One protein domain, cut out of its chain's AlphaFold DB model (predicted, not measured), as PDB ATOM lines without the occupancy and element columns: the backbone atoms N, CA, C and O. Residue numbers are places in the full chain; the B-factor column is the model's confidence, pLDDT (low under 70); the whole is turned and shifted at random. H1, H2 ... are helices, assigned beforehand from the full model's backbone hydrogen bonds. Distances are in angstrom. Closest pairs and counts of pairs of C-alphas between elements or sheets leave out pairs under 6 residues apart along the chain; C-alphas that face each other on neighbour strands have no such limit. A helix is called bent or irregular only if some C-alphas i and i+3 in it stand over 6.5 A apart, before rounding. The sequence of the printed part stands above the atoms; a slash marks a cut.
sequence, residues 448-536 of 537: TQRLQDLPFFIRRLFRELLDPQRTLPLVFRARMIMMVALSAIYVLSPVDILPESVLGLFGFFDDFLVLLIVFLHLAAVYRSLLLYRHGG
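Overview. This is residues 448 to 536 of the 537 residues of the protein "E3 ubiquitin-protein ligase RNF170" of Oryza punctata (UniProt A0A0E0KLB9). Two long helices, H4 and H2, lie side by side and run opposite ways, and H1 crosses H4 at about a right angle. The short H3 sits in the turn that joins H2 to H4 at one end of the pair, and residues 531 to 536 stick out at the other end. The printed part has 89 residues with four named helices, in the order H1, H2, H3, H4, and no named strand; the class is all helix. The whole is loose, with a radius of gyration of the C-alphas of 15.4 A, and elongated, spanning 51 by 28 by 16 A.

Arrangement. H4, residues 506 to 534, is the longest helix. With residues 511 to 522 alone it touches H2, residues 474 to 491, at a shallow tilt of 9 degrees, opposite ways; the closest C-alphas are those of Val 491 and Asp 511, 6.0 A apart. With residues 519 to 527 alone H4 touches H1, residues 448 to 466, about perpendicular at 74 degrees; the closest C-alphas are those of Phe 457 and Ala 523, 5.5 A apart. H1 and H2 are close but not clearly touching, with the C-alphas of Leu 465 and Arg 477 closest at 7.6 A. H3, residues 500 to 503, is close to H4 but not clearly touching: the closest C-alphas, of Glu 500 and Gly 507, are 5.1 A apart. H3 is apart from H1 and from H2. In H2 and H4 every O i to N i+4 pair is within hydrogen-bond range; in H1 13 of 15 are, and H3 is too short for such a pair.

Along the chain. H4 measures 41.2 A from C-alpha 506 at (144.925, 116.630, 122.344) to C-alpha 534 at (126.541, 134.619, 154.516). H1 begins at C-alpha 448, (143.046, 120.442, 144.825), and measures 28.0 A; it has a kink of 38 degrees near residue 456 and is irregular, with C-alphas 452 and 455 7.0 A apart. H2 measures 25.7 A and H3 5.5 A.

Size, cuts and confidence. The two C-alphas farthest apart, of Ser 501 and Gly 536, are 52.1 A apart. The printed part has no cut; the link H3 to H4 is tight, and H1 to H2 and H2 to H3 are short. Residues 466 to 471 stand free. The mean pLDDT of the printed part is 73.8; 28 residues are under 70, among them 465 to 472 and 493 to 509.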
ATOM      1  N   THR A 448     143.708 121.708 144.488       84.19
ATOM      2  CA  THR A 448     143.046 120.442 144.825       84.19
ATOM      3  C   THR A 448     141.784 120.660 145.657       84.19
ATOM      4  O   THR A 448     140.750 120.064 145.368       84.19
ATOM      5  N   GLN A 449     141.810 121.575 146.629       82.88
ATOM      6  CA  GLN A 449     140.615 121.947 147.397       82.88
ATOM      7  C   GLN A 449     139.558 122.637 146.530       82.88
ATOM      8  O   GLN A 449     138.371 122.360 146.679       82.88
ATOM      9  N   ARG A 450     139.965 123.506 145.593       84.62
ATOM     10  CA  ARG A 450     139.020 124.143 144.658       84.62
ATOM     11  C   ARG A 450     138.313 123.108 143.784       84.62
ATOM     12  O   ARG A 450     137.104 123.209 143.616       84.62
ATOM     13  N   LEU A 451     139.045 122.110 143.289       81.31
ATOM     14  CA  LEU A 451     138.487 120.995 142.517       81.31
ATOM     15  C   LEU A 451     137.541 120.126 143.357       81.31
ATOM     16  O   LEU A 451     136.493 119.717 142.873       81.31
ATOM     17  N   GLN A 452     137.863 119.876 144.628       82.44
ATOM     18  CA  GLN A 452     137.004 119.095 145.527       82.44
ATOM     19  C   GLN A 452     135.704 119.812 145.911       82.44
ATOM     20  O   GLN A 452     134.684 119.144 146.096       82.44
ATOM     21  N   ASP A 453     135.738 121.139 146.043       83.38
ATOM     22  CA  ASP A 453     134.556 121.960 146.326       83.38
ATOM     23  C   ASP A 453     133.722 122.241 145.054       83.38
ATOM     24  O   ASP A 453     132.570 122.674 145.139       83.38
ATOM     25  N   LEU A 454     134.293 122.020 143.864       83.50
ATOM     26  CA  LEU A 454     133.687 122.364 142.577       83.50
ATOM     27  C   LEU A 454     132.281 121.760 142.382       83.50
ATOM     28  O   LEU A 454     131.372 122.521 142.039       83.50
ATOM     29  N   PRO A 455     132.037 120.460 142.656       79.69
ATOM     30  CA  PRO A 455     130.717 119.862 142.454       79.69
ATOM     31  C   PRO A 455     129.634 120.515 143.316       79.69
ATOM     32  O   PRO A 455     128.511 120.700 142.854       79.69
ATOM     33  N   PHE A 456     129.972 120.910 144.548       83.75
ATOM     34  CA  PHE A 456     129.055 121.612 145.445       83.75
ATOM     35  C   PHE A 456     128.631 122.962 144.856       83.75
ATOM     36  O   PHE A 456     127.434 123.240 144.737       83.75
ATOM     37  N   PHE A 457     129.603 123.786 144.447       85.19
ATOM     38  CA  PHE A 457     129.324 125.120 143.915       85.19
ATOM     39  C   PHE A 457     128.591 125.066 142.581       85.19
ATOM     40  O   PHE A 457     127.606 125.780 142.425       85.19
ATOM     41  N   ILE A 458     129.013 124.199 141.655       78.75
ATOM     42  CA  ILE A 458     128.343 124.007 140.363       78.75
ATOM     43  C   ILE A 458     126.886 123.605 140.582       78.75
ATOM     44  O   ILE A 458     125.971 124.229 140.050       78.75
ATOM     45  N   ARG A 459     126.656 122.584 141.408       76.25
ATOM     46  CA  ARG A 459     125.317 122.062 141.666       76.25
ATOM     47  C   ARG A 459     124.389 123.117 142.258       76.25
ATOM     48  O   ARG A 459     123.226 123.221 141.866       76.25
ATOM     49  N   ARG A 460     124.891 123.887 143.223       76.56
ATOM     50  CA  ARG A 460     124.115 124.939 143.881       76.56
ATOM     51  C   ARG A 460     123.864 126.122 142.942       76.56
ATOM     52  O   ARG A 460     122.744 126.620 142.892       76.56
ATOM     53  N   LEU A 461     124.861 126.498 142.144       77.31
ATOM     54  CA  LEU A 461     124.748 127.511 141.100       77.31
ATOM     55  C   LEU A 461     123.676 127.143 140.063       77.31
ATOM     56  O   LEU A 461     122.808 127.964 139.779       77.31
ATOM     57  N   PHE A 462     123.685 125.912 139.540       74.25
ATOM     58  CA  PHE A 462     122.656 125.439 138.606       74.25
ATOM     59  C   PHE A 462     121.254 125.510 139.213       74.25
ATOM     60  O   PHE A 462     120.323 125.965 138.552       74.25
ATOM     61  N   ARG A 463     121.106 125.134 140.490       69.44
ATOM     62  CA  ARG A 463     119.832 125.255 141.212       69.44
ATOM     63  C   ARG A 463     119.352 126.711 141.289       69.44
ATOM     64  O   ARG A 463     118.175 126.957 141.073       69.44
ATOM     65  N   GLU A 464     120.237 127.672 141.565       70.25
ATOM     66  CA  GLU A 464     119.874 129.103 141.628       70.25
ATOM     67  C   GLU A 464     119.635 129.758 140.254       70.25
ATOM     68  O   GLU A 464     118.943 130.777 140.167       70.25
ATOM     69  N   LEU A 465     120.210 129.204 139.183       65.62
ATOM     70  CA  LEU A 465     119.953 129.628 137.802       65.62
ATOM     71  C   LEU A 465     118.595 129.130 137.290       65.62
ATOM     72  O   LEU A 465     117.914 129.869 136.585       65.62
ATOM     73  N   LEU A 466     118.210 127.903 137.650       62.81
ATOM     74  CA  LEU A 466     116.946 127.278 137.242       62.81
ATOM     75  C   LEU A 466     115.741 127.742 138.072       62.81
ATOM     76  O   LEU A 466     114.607 127.567 137.636       62.81
ATOM     77  N   ASP A 467     115.971 128.324 139.252       55.78
ATOM     78  CA  ASP A 467     114.916 128.834 140.128       55.78
ATOM     79  C   ASP A 467     114.658 130.342 139.883       55.78
ATOM     80  O   ASP A 467     115.477 131.190 140.275       55.78
ATOM     81  N   PRO A 468     113.520 130.720 139.263       54.06
ATOM     82  CA  PRO A 468     113.193 132.114 138.973       54.06
ATOM     83  C   PRO A 468     112.897 132.947 140.230       54.06
ATOM     84  O   PRO A 468     112.948 134.175 140.160       54.06
ATOM     85  N   GLN A 469     112.627 132.317 141.380       47.38
ATOM     86  CA  GLN A 469     112.238 132.992 142.627       47.38
ATOM     87  C   GLN A 469     113.439 133.422 143.489       47.38
ATOM     88  O   GLN A 469     113.283 134.233 144.402       47.38
ATOM     89  N   ARG A 470     114.657 132.927 143.224       54.75
ATOM     90  CA  ARG A 470     115.859 133.333 143.979       54.75
ATOM     91  C   ARG A 470     116.516 134.571 143.375       54.75
ATOM     92  O   ARG A 470     116.777 134.625 142.181       54.75
ATOM     93  N   THR A 471     116.842 135.570 144.187       52.59
ATOM     94  CA  THR A 471     117.397 136.857 143.733       52.59
ATOM     95  C   THR A 471     118.925 136.821 143.622       52.59
ATOM     96  O   THR A 471     119.654 137.414 144.418       52.59
ATOM     97  N   LEU A 472     119.473 136.120 142.623       64.69
ATOM     98  CA  LEU A 472     120.825 136.464 142.158       64.69
ATOM     99  C   LEU A 472     120.772 137.870 141.540       64.69
ATOM    100  O   LEU A 472     119.884 138.112 140.717       64.69
ATOM    101  N   PRO A 473     121.680 138.797 141.905       70.50
ATOM    102  CA  PRO A 473     121.661 140.129 141.319       70.50
ATOM    103  C   PRO A 473     121.776 140.024 139.795       70.50
ATOM    104  O   PRO A 473     122.584 139.243 139.282       70.50
ATOM    105  N   LEU A 474     120.962 140.801 139.076       68.12
ATOM    106  CA  LEU A 474     120.791 140.706 137.619       68.12
ATOM    107  C   LEU A 474     122.135 140.723 136.866       68.12
ATOM    108  O   LEU A 474     122.346 139.942 135.943       68.12
ATOM    109  N   VAL A 475     123.072 141.555 137.330       74.50
ATOM    110  CA  VAL A 475     124.427 141.693 136.776       74.50
ATOM    111  C   VAL A 475     125.221 140.384 136.862       74.50
ATOM    112  O   VAL A 475     125.884 139.997 135.901       74.50
ATOM    113  N   PHE A 476     125.128 139.662 137.983       74.00
ATOM    114  CA  PHE A 476     125.791 138.367 138.135       74.00
ATOM    115  C   PHE A 476     125.140 137.307 137.249       74.00
ATOM    116  O   PHE A 476     125.857 136.566 136.584       74.00
ATOM    117  N   ARG A 477     123.804 137.264 137.164       73.00
ATOM    118  CA  ARG A 477     123.106 136.343 136.247       73.00
ATOM    119  C   ARG A 477     123.528 136.559 134.799       73.00
ATOM    120  O   ARG A 477     123.918 135.600 134.141       73.00
ATOM    121  N   ALA A 478     123.520 137.808 134.336       76.31
ATOM    122  CA  ALA A 478     123.923 138.157 132.977       76.31
ATOM    123  C   ALA A 478     125.376 137.750 132.691       76.31
ATOM    124  O   ALA A 478     125.643 137.093 131.687       76.31
ATOM    125  N   ARG A 479     126.310 138.058 133.603       79.81
ATOM    126  CA  ARG A 479     127.731 137.698 133.456       79.81
ATOM    127  C   ARG A 479     127.949 136.183 133.384       79.81
ATOM    128  O   ARG A 479     128.753 135.728 132.577       79.81
ATOM    129  N   MET A 480     127.231 135.411 134.198       78.25
ATOM    130  CA  MET A 480     127.339 133.947 134.233       78.25
ATOM    131  C   MET A 480     126.735 133.306 132.978       78.25
ATOM    132  O   MET A 480     127.374 132.450 132.373       78.25
ATOM    133  N   ILE A 481     125.546 133.752 132.551       79.62
ATOM    134  CA  ILE A 481     124.902 133.284 131.313       79.62
ATOM    135  C   ILE A 481     125.795 133.587 130.110       79.62
ATOM    136  O   ILE A 481     126.008 132.712 129.280       79.62
ATOM    137  N   MET A 482     126.371 134.789 130.047       81.44
ATOM    138  CA  MET A 482     127.296 135.174 128.983       81.44
ATOM    139  C   MET A 482     128.546 134.283 128.965       81.44
ATOM    140  O   MET A 482     128.940 133.834 127.897       81.44
ATOM    141  N   MET A 483     129.151 133.977 130.120       81.62
ATOM    142  CA  MET A 483     130.309 133.070 130.184       81.62
ATOM    143  C   MET A 483     129.968 131.645 129.739       81.62
ATOM    144  O   MET A 483     130.730 131.049 128.985       81.62
ATOM    145  N   VAL A 484     128.828 131.103 130.176       80.56
ATOM    146  CA  VAL A 484     128.377 129.764 129.765       80.56
ATOM    147  C   VAL A 484     128.054 129.740 128.271       80.56
ATOM    148  O   VAL A 484     128.447 128.801 127.588       80.56
ATOM    149  N   ALA A 485     127.405 130.781 127.745       80.50
ATOM    150  CA  ALA A 485     127.107 130.907 126.322       80.50
ATOM    151  C   ALA A 485     128.382 131.026 125.479       80.50
ATOM    152  O   ALA A 485     128.509 130.317 124.492       80.50
ATOM    153  N   LEU A 486     129.352 131.853 125.884       81.81
ATOM    154  CA  LEU A 486     130.647 131.965 125.206       81.81
ATOM    155  C   LEU A 486     131.426 130.646 125.247       81.81
ATOM    156  O   LEU A 486     132.004 130.257 124.241       81.81
ATOM    157  N   SER A 487     131.393 129.930 126.375       79.25
ATOM    158  CA  SER A 487     132.007 128.602 126.490       79.25
ATOM    159  C   SER A 487     131.307 127.563 125.612       79.25
ATOM    160  O   SER A 487     131.980 126.725 125.030       79.25
ATOM    161  N   ALA A 488     129.978 127.606 125.496       77.44
ATOM    162  CA  ALA A 488     129.230 126.711 124.618       77.44
ATOM    163  C   ALA A 488     129.471 127.041 123.139       77.44
ATOM    164  O   ALA A 488     129.630 126.133 122.337       77.44
ATOM    165  N   ILE A 489     129.540 128.329 122.787       78.94
ATOM    166  CA  ILE A 489     129.909 128.784 121.442       78.94
ATOM    167  C   ILE A 489     131.322 128.313 121.104       78.94
ATOM    168  O   ILE A 489     131.524 127.863 119.990       78.94
ATOM    169  N   TYR A 490     132.265 128.379 122.049       78.56
ATOM    170  CA  TYR A 490     133.623 127.867 121.865       78.56
ATOM    171  C   TYR A 490     133.629 126.358 121.590       78.56
ATOM    172  O   TYR A 490     134.077 125.955 120.530       78.56
ATOM    173  N   VAL A 491     133.029 125.551 122.472       72.25
ATOM    174  CA  VAL A 491     133.002 124.076 122.353       72.25
ATOM    175  C   VAL A 491     132.226 123.591 121.116       72.25
ATOM    176  O   VAL A 491     132.443 122.492 120.623       72.25
ATOM    177  N   LEU A 492     131.274 124.384 120.617       70.94
ATOM    178  CA  LEU A 492     130.518 124.080 119.394       70.94
ATOM    179  C   LEU A 492     131.128 124.722 118.138       70.94
ATOM    180  O   LEU A 492     130.620 124.501 117.035       70.94
ATOM    181  N   SER A 493     132.157 125.556 118.292       69.31
ATOM    182  CA  SER A 493     132.809 126.249 117.189       69.31
ATOM    183  C   SER A 493     133.879 125.343 116.583       69.31
ATOM    184  O   SER A 493     134.688 124.795 117.316       69.31
ATOM    185  N   PRO A 494     133.983 125.258 115.248       61.16
ATOM    186  CA  PRO A 494     135.034 124.502 114.559       61.16
ATOM    187  C   PRO A 494     136.411 125.202 114.599       61.16
ATOM    188  O   PRO A 494     137.233 125.016 113.704       61.16
ATOM    189  N   VAL A 495     136.635 126.095 115.569       62.66
ATOM    190  CA  VAL A 495     137.829 126.945 115.682       62.66
ATOM    191  C   VAL A 495     138.511 126.609 116.999       62.66
ATOM    192  O   VAL A 495     138.287 127.285 118.001       62.66
ATOM    193  N   ASP A 496     139.344 125.575 116.974       62.66
ATOM    194  CA  ASP A 496     140.156 125.185 118.124       62.66
ATOM    195  C   ASP A 496     141.418 126.041 118.206       62.66
ATOM    196  O   ASP A 496     142.064 126.343 117.194       62.66
ATOM    197  N   ILE A 497     141.819 126.410 119.426       62.50
ATOM    198  CA  ILE A 497     143.109 127.074 119.664       62.50
ATOM    199  C   ILE A 497     144.268 126.120 119.302       62.50
ATOM    200  O   ILE A 497     145.350 126.573 118.915       62.50
ATOM    201  N   LEU A 498     144.027 124.803 119.361       58.31
ATOM    202  CA  LEU A 498     144.923 123.743 118.903       58.31
ATOM    203  C   LEU A 498     144.249 122.922 117.788       58.31
ATOM    204  O   LEU A 498     143.376 122.113 118.088       58.31
ATOM    205  N   PRO A 499     144.649 123.071 116.511       56.06
ATOM    206  CA  PRO A 499     143.964 122.403 115.408       56.06
ATOM    207  C   PRO A 499     144.043 120.873 115.528       56.06
ATOM    208  O   PRO A 499     145.134 120.290 115.543       56.06
ATOM    209  N   GLU A 500     142.879 120.214 115.542       57.75
ATOM    210  CA  GLU A 500     142.726 118.750 115.630       57.75
ATOM    211  C   GLU A 500     143.540 117.994 114.570       57.75
ATOM    212  O   GLU A 500     144.063 116.904 114.821       57.75
ATOM    213  N   SER A 501     143.710 118.611 113.396       55.88
ATOM    214  CA  SER A 501     144.434 118.063 112.246       55.88
ATOM    215  C   SER A 501     145.935 117.866 112.476       55.88
ATOM    216  O   SER A 501     146.575 117.168 111.691       55.88
ATOM    217  N   VAL A 502     146.503 118.439 113.545       58.88
ATOM    218  CA  VAL A 502     147.940 118.360 113.855       58.88
ATOM    219  C   VAL A 502     148.234 117.476 115.077       58.88
ATOM    220  O   VAL A 502     149.337 116.939 115.171       58.88
ATOM    221  N   LEU A 503     147.282 117.282 116.007       54.09
ATOM    222  CA  LEU A 503     147.566 116.694 117.333       54.09
ATOM    223  C   LEU A 503     146.571 115.631 117.860       54.09
ATOM    224  O   LEU A 503     146.788 115.096 118.950       54.09
ATOM    225  N   GLY A 504     145.527 115.242 117.118       65.31
ATOM    226  CA  GLY A 504     144.649 114.124 117.507       65.31
ATOM    227  C   GLY A 504     143.970 114.314 118.877       65.31
ATOM    228  O   GLY A 504     143.362 115.350 119.123       65.31
ATOM    229  N   LEU A 505     144.085 113.328 119.786       55.72
ATOM    230  CA  LEU A 505     143.431 113.267 121.116       55.72
ATOM    231  C   LEU A 505     143.633 114.525 121.995       55.72
ATOM    232  O   LEU A 505     142.871 114.740 122.931       55.72
ATOM    233  N   PHE A 506     144.643 115.348 121.691       58.16
ATOM    234  CA  PHE A 506     144.925 116.630 122.344       58.16
ATOM    235  C   PHE A 506     143.909 117.745 122.036       58.16
ATOM    236  O   PHE A 506     143.802 118.656 122.850       58.16
ATOM    237  N   GLY A 507     143.135 117.667 120.945       59.84
ATOM    238  CA  GLY A 507     142.044 118.619 120.670       59.84
ATOM    239  C   GLY A 507     140.957 118.573 121.752       59.84
ATOM    240  O   GLY A 507     140.639 119.585 122.365       59.84
ATOM    241  N   PHE A 508     140.527 117.367 122.145       63.19
ATOM    242  CA  PHE A 508     139.583 117.169 123.258       63.19
ATOM    243  C   PHE A 508     140.099 117.683 124.612       63.19
ATOM    244  O   PHE A 508     139.309 118.026 125.496       63.19
ATOM    245  N   PHE A 509     141.422 117.710 124.810       69.00
ATOM    246  CA  PHE A 509     142.009 118.268 126.027       69.00
ATOM    247  C   PHE A 509     141.882 119.791 126.080       69.00
ATOM    248  O   PHE A 509     141.791 120.324 127.185       69.00
ATOM    249  N   ASP A 510     141.850 120.475 124.934       72.44
ATOM    250  CA  ASP A 510     141.684 121.927 124.860       72.44
ATOM    251  C   ASP A 510     140.276 122.337 125.317       72.44
ATOM    252  O   ASP A 510     140.133 123.096 126.279       72.44
ATOM    253  N   ASP A 511     139.238 121.711 124.757       71.06
ATOM    254  CA  ASP A 511     137.846 121.903 125.181       71.06
ATOM    255  C   ASP A 511     137.636 121.598 126.662       71.06
ATOM    256  O   ASP A 511     137.008 122.367 127.400       71.06
ATOM    257  N   PHE A 512     138.193 120.478 127.127       75.25
ATOM    258  CA  PHE A 512     138.116 120.094 128.529       75.25
ATOM    259  C   PHE A 512     138.811 121.115 129.439       75.25
ATOM    260  O   PHE A 512     138.284 121.448 130.505       75.25
ATOM    261  N   LEU A 513     139.976 121.631 129.040       79.44
ATOM    262  CA  LEU A 513     140.732 122.620 129.806       79.44
ATOM    263  C   LEU A 513     139.982 123.954 129.878       79.44
ATOM    264  O   LEU A 513     139.860 124.522 130.967       79.44
ATOM    265  N   VAL A 514     139.444 124.432 128.756       80.00
ATOM    266  CA  VAL A 514     138.643 125.662 128.695       80.00
ATOM    267  C   VAL A 514     137.411 125.526 129.583       80.00
ATOM    268  O   VAL A 514     137.170 126.376 130.445       80.00
ATOM    269  N   LEU A 515     136.684 124.417 129.463       78.94
ATOM    270  CA  LEU A 515     135.509 124.125 130.276       78.94
ATOM    271  C   LEU A 515     135.858 124.036 131.772       78.94
ATOM    272  O   LEU A 515     135.156 124.610 132.609       78.94
ATOM    273  N   LEU A 516     136.979 123.406 132.130       82.00
ATOM    274  CA  LEU A 516     137.476 123.341 133.506       82.00
ATOM    275  C   LEU A 516     137.827 124.729 134.063       82.00
ATOM    276  O   LEU A 516     137.459 125.044 135.199       82.00
ATOM    277  N   ILE A 517     138.515 125.568 133.284       84.25
ATOM    278  CA  ILE A 517     138.871 126.942 133.670       84.25
ATOM    279  C   ILE A 517     137.605 127.771 133.885       84.25
ATOM    280  O   ILE A 517     137.485 128.450 134.911       84.25
ATOM    281  N   VAL A 518     136.643 127.679 132.963       85.06
ATOM    282  CA  VAL A 518     135.343 128.348 133.074       85.06
ATOM    283  C   VAL A 518     134.640 127.892 134.347       85.06
ATOM    284  O   VAL A 518     134.277 128.732 135.169       85.06
ATOM    285  N   PHE A 519     134.523 126.590 134.600       84.12
ATOM    286  CA  PHE A 519     133.868 126.079 135.805       84.12
ATOM    287  C   PHE A 519     134.563 126.496 137.103       84.12
ATOM    288  O   PHE A 519     133.888 126.887 138.059       84.12
ATOM    289  N   LEU A 520     135.896 126.476 137.148       85.44
ATOM    290  CA  LEU A 520     136.659 126.963 138.297       85.44
ATOM    291  C   LEU A 520     136.442 128.463 138.526       85.44
ATOM    292  O   LEU A 520     136.318 128.893 139.678       85.44
ATOM    293  N   HIS A 521     136.360 129.257 137.457       85.88
ATOM    294  CA  HIS A 521     136.080 130.688 137.543       85.88
ATOM    295  C   HIS A 521     134.646 130.956 138.020       85.88
ATOM    296  O   HIS A 521     134.447 131.718 138.967       85.88
ATOM    297  N   LEU A 522     133.656 130.274 137.438       84.31
ATOM    298  CA  LEU A 522     132.248 130.345 137.839       84.31
ATOM    299  C   LEU A 522     132.075 129.957 139.315       84.31
ATOM    300  O   LEU A 522     131.395 130.658 140.062       84.31
ATOM    301  N   ALA A 523     132.737 128.890 139.769       84.12
ATOM    302  CA  ALA A 523     132.715 128.472 141.167       84.12
ATOM    303  C   ALA A 523     133.400 129.483 142.099       84.12
ATOM    304  O   ALA A 523     132.924 129.708 143.214       84.12
ATOM    305  N   ALA A 524     134.487 130.125 141.662       85.12
ATOM    306  CA  ALA A 524     135.154 131.173 142.433       85.12
ATOM    307  C   ALA A 524     134.265 132.416 142.603       85.12
ATOM    308  O   ALA A 524     134.127 132.913 143.723       85.12
ATOM    309  N   VAL A 525     133.624 132.874 141.522       84.19
ATOM    310  CA  VAL A 525     132.669 133.995 141.535       84.19
ATOM    311  C   VAL A 525     131.434 133.654 142.368       84.19
ATOM    312  O   VAL A 525     130.973 134.459 143.173       84.19
ATOM    313  N   TYR A 526     130.895 132.447 142.225       83.94
ATOM    314  CA  TYR A 526     129.729 132.040 143.000       83.94
ATOM    315  C   TYR A 526     130.052 131.916 144.495       83.94
ATOM    316  O   TYR A 526     129.270 132.346 145.343       83.94
ATOM    317  N   ARG A 527     131.241 131.411 144.848       86.62
ATOM    318  CA  ARG A 527     131.688 131.392 146.243       86.62
ATOM    319  C   ARG A 527     131.831 132.796 146.821       86.62
ATOM    320  O   ARG A 527     131.422 132.991 147.961       86.62
ATOM    321  N   SER A 528     132.419 133.751 146.096       85.06
ATOM    322  CA  SER A 528     132.552 135.121 146.614       85.06
ATOM    323  C   SER A 528     131.185 135.744 146.891       85.06
ATOM    324  O   SER A 528     131.010 136.408 147.907       85.06
ATOM    325  N   LEU A 529     130.187 135.433 146.063       83.69
ATOM    326  CA  LEU A 529     128.801 135.828 146.287       83.69
ATOM    327  C   LEU A 529     128.171 135.137 147.513       83.69
ATOM    328  O   LEU A 529     127.470 135.789 148.284       83.69
ATOM    329  N   LEU A 530     128.436 133.847 147.741       83.56
ATOM    330  CA  LEU A 530     127.991 133.155 148.961       83.56
ATOM    331  C   LEU A 530     128.642 133.726 150.225       83.56
ATOM    332  O   LEU A 530     127.966 133.880 151.238       83.56
ATOM    333  N   LEU A 531     129.930 134.061 150.158       84.19
ATOM    334  CA  LEU A 531     130.649 134.724 151.245       84.19
ATOM    335  C   LEU A 531     130.094 136.120 151.509       84.19
ATOM    336  O   LEU A 531     129.885 136.473 152.660       84.19
ATOM    337  N   TYR A 532     129.788 136.885 150.465       82.50
ATOM    338  CA  TYR A 532     129.152 138.191 150.612       82.50
ATOM    339  C   TYR A 532     127.786 138.082 151.309       82.50
ATOM    340  O   TYR A 532     127.473 138.867 152.195       82.50
ATOM    341  N   ARG A 533     126.981 137.076 150.948       80.12
ATOM    342  CA  ARG A 533     125.643 136.864 151.529       80.12
ATOM    343  C   ARG A 533     125.658 136.320 152.958       80.12
ATOM    344  O   ARG A 533     124.788 136.677 153.742       80.12
ATOM    345  N   HIS A 534     126.579 135.410 153.275       82.62
ATOM    346  CA  HIS A 534     126.541 134.619 154.516       82.62
ATOM    347  C   HIS A 534     127.770 134.789 155.412       82.62
ATOM    348  O   HIS A 534     127.837 134.177 156.475       82.62
ATOM    349  N   GLY A 535     128.753 135.574 154.984       73.25
ATOM    350  CA  GLY A 535     129.872 136.003 155.813       73.25
ATOM    351  C   GLY A 535     129.490 137.169 156.719       73.25
ATOM    352  O   GLY A 535     130.014 137.264 157.809       73.25
ATOM    353  N   GLY A 536     128.533 138.019 156.339       62.75
ATOM    354  CA  GLY A 536     128.299 139.271 157.063       62.75
ATOM    355  C   GLY A 536     129.411 140.292 156.787       62.75
ATOM    356  O   GLY A 536     130.529 139.925 156.417       62.75
TER     357      GLY A 536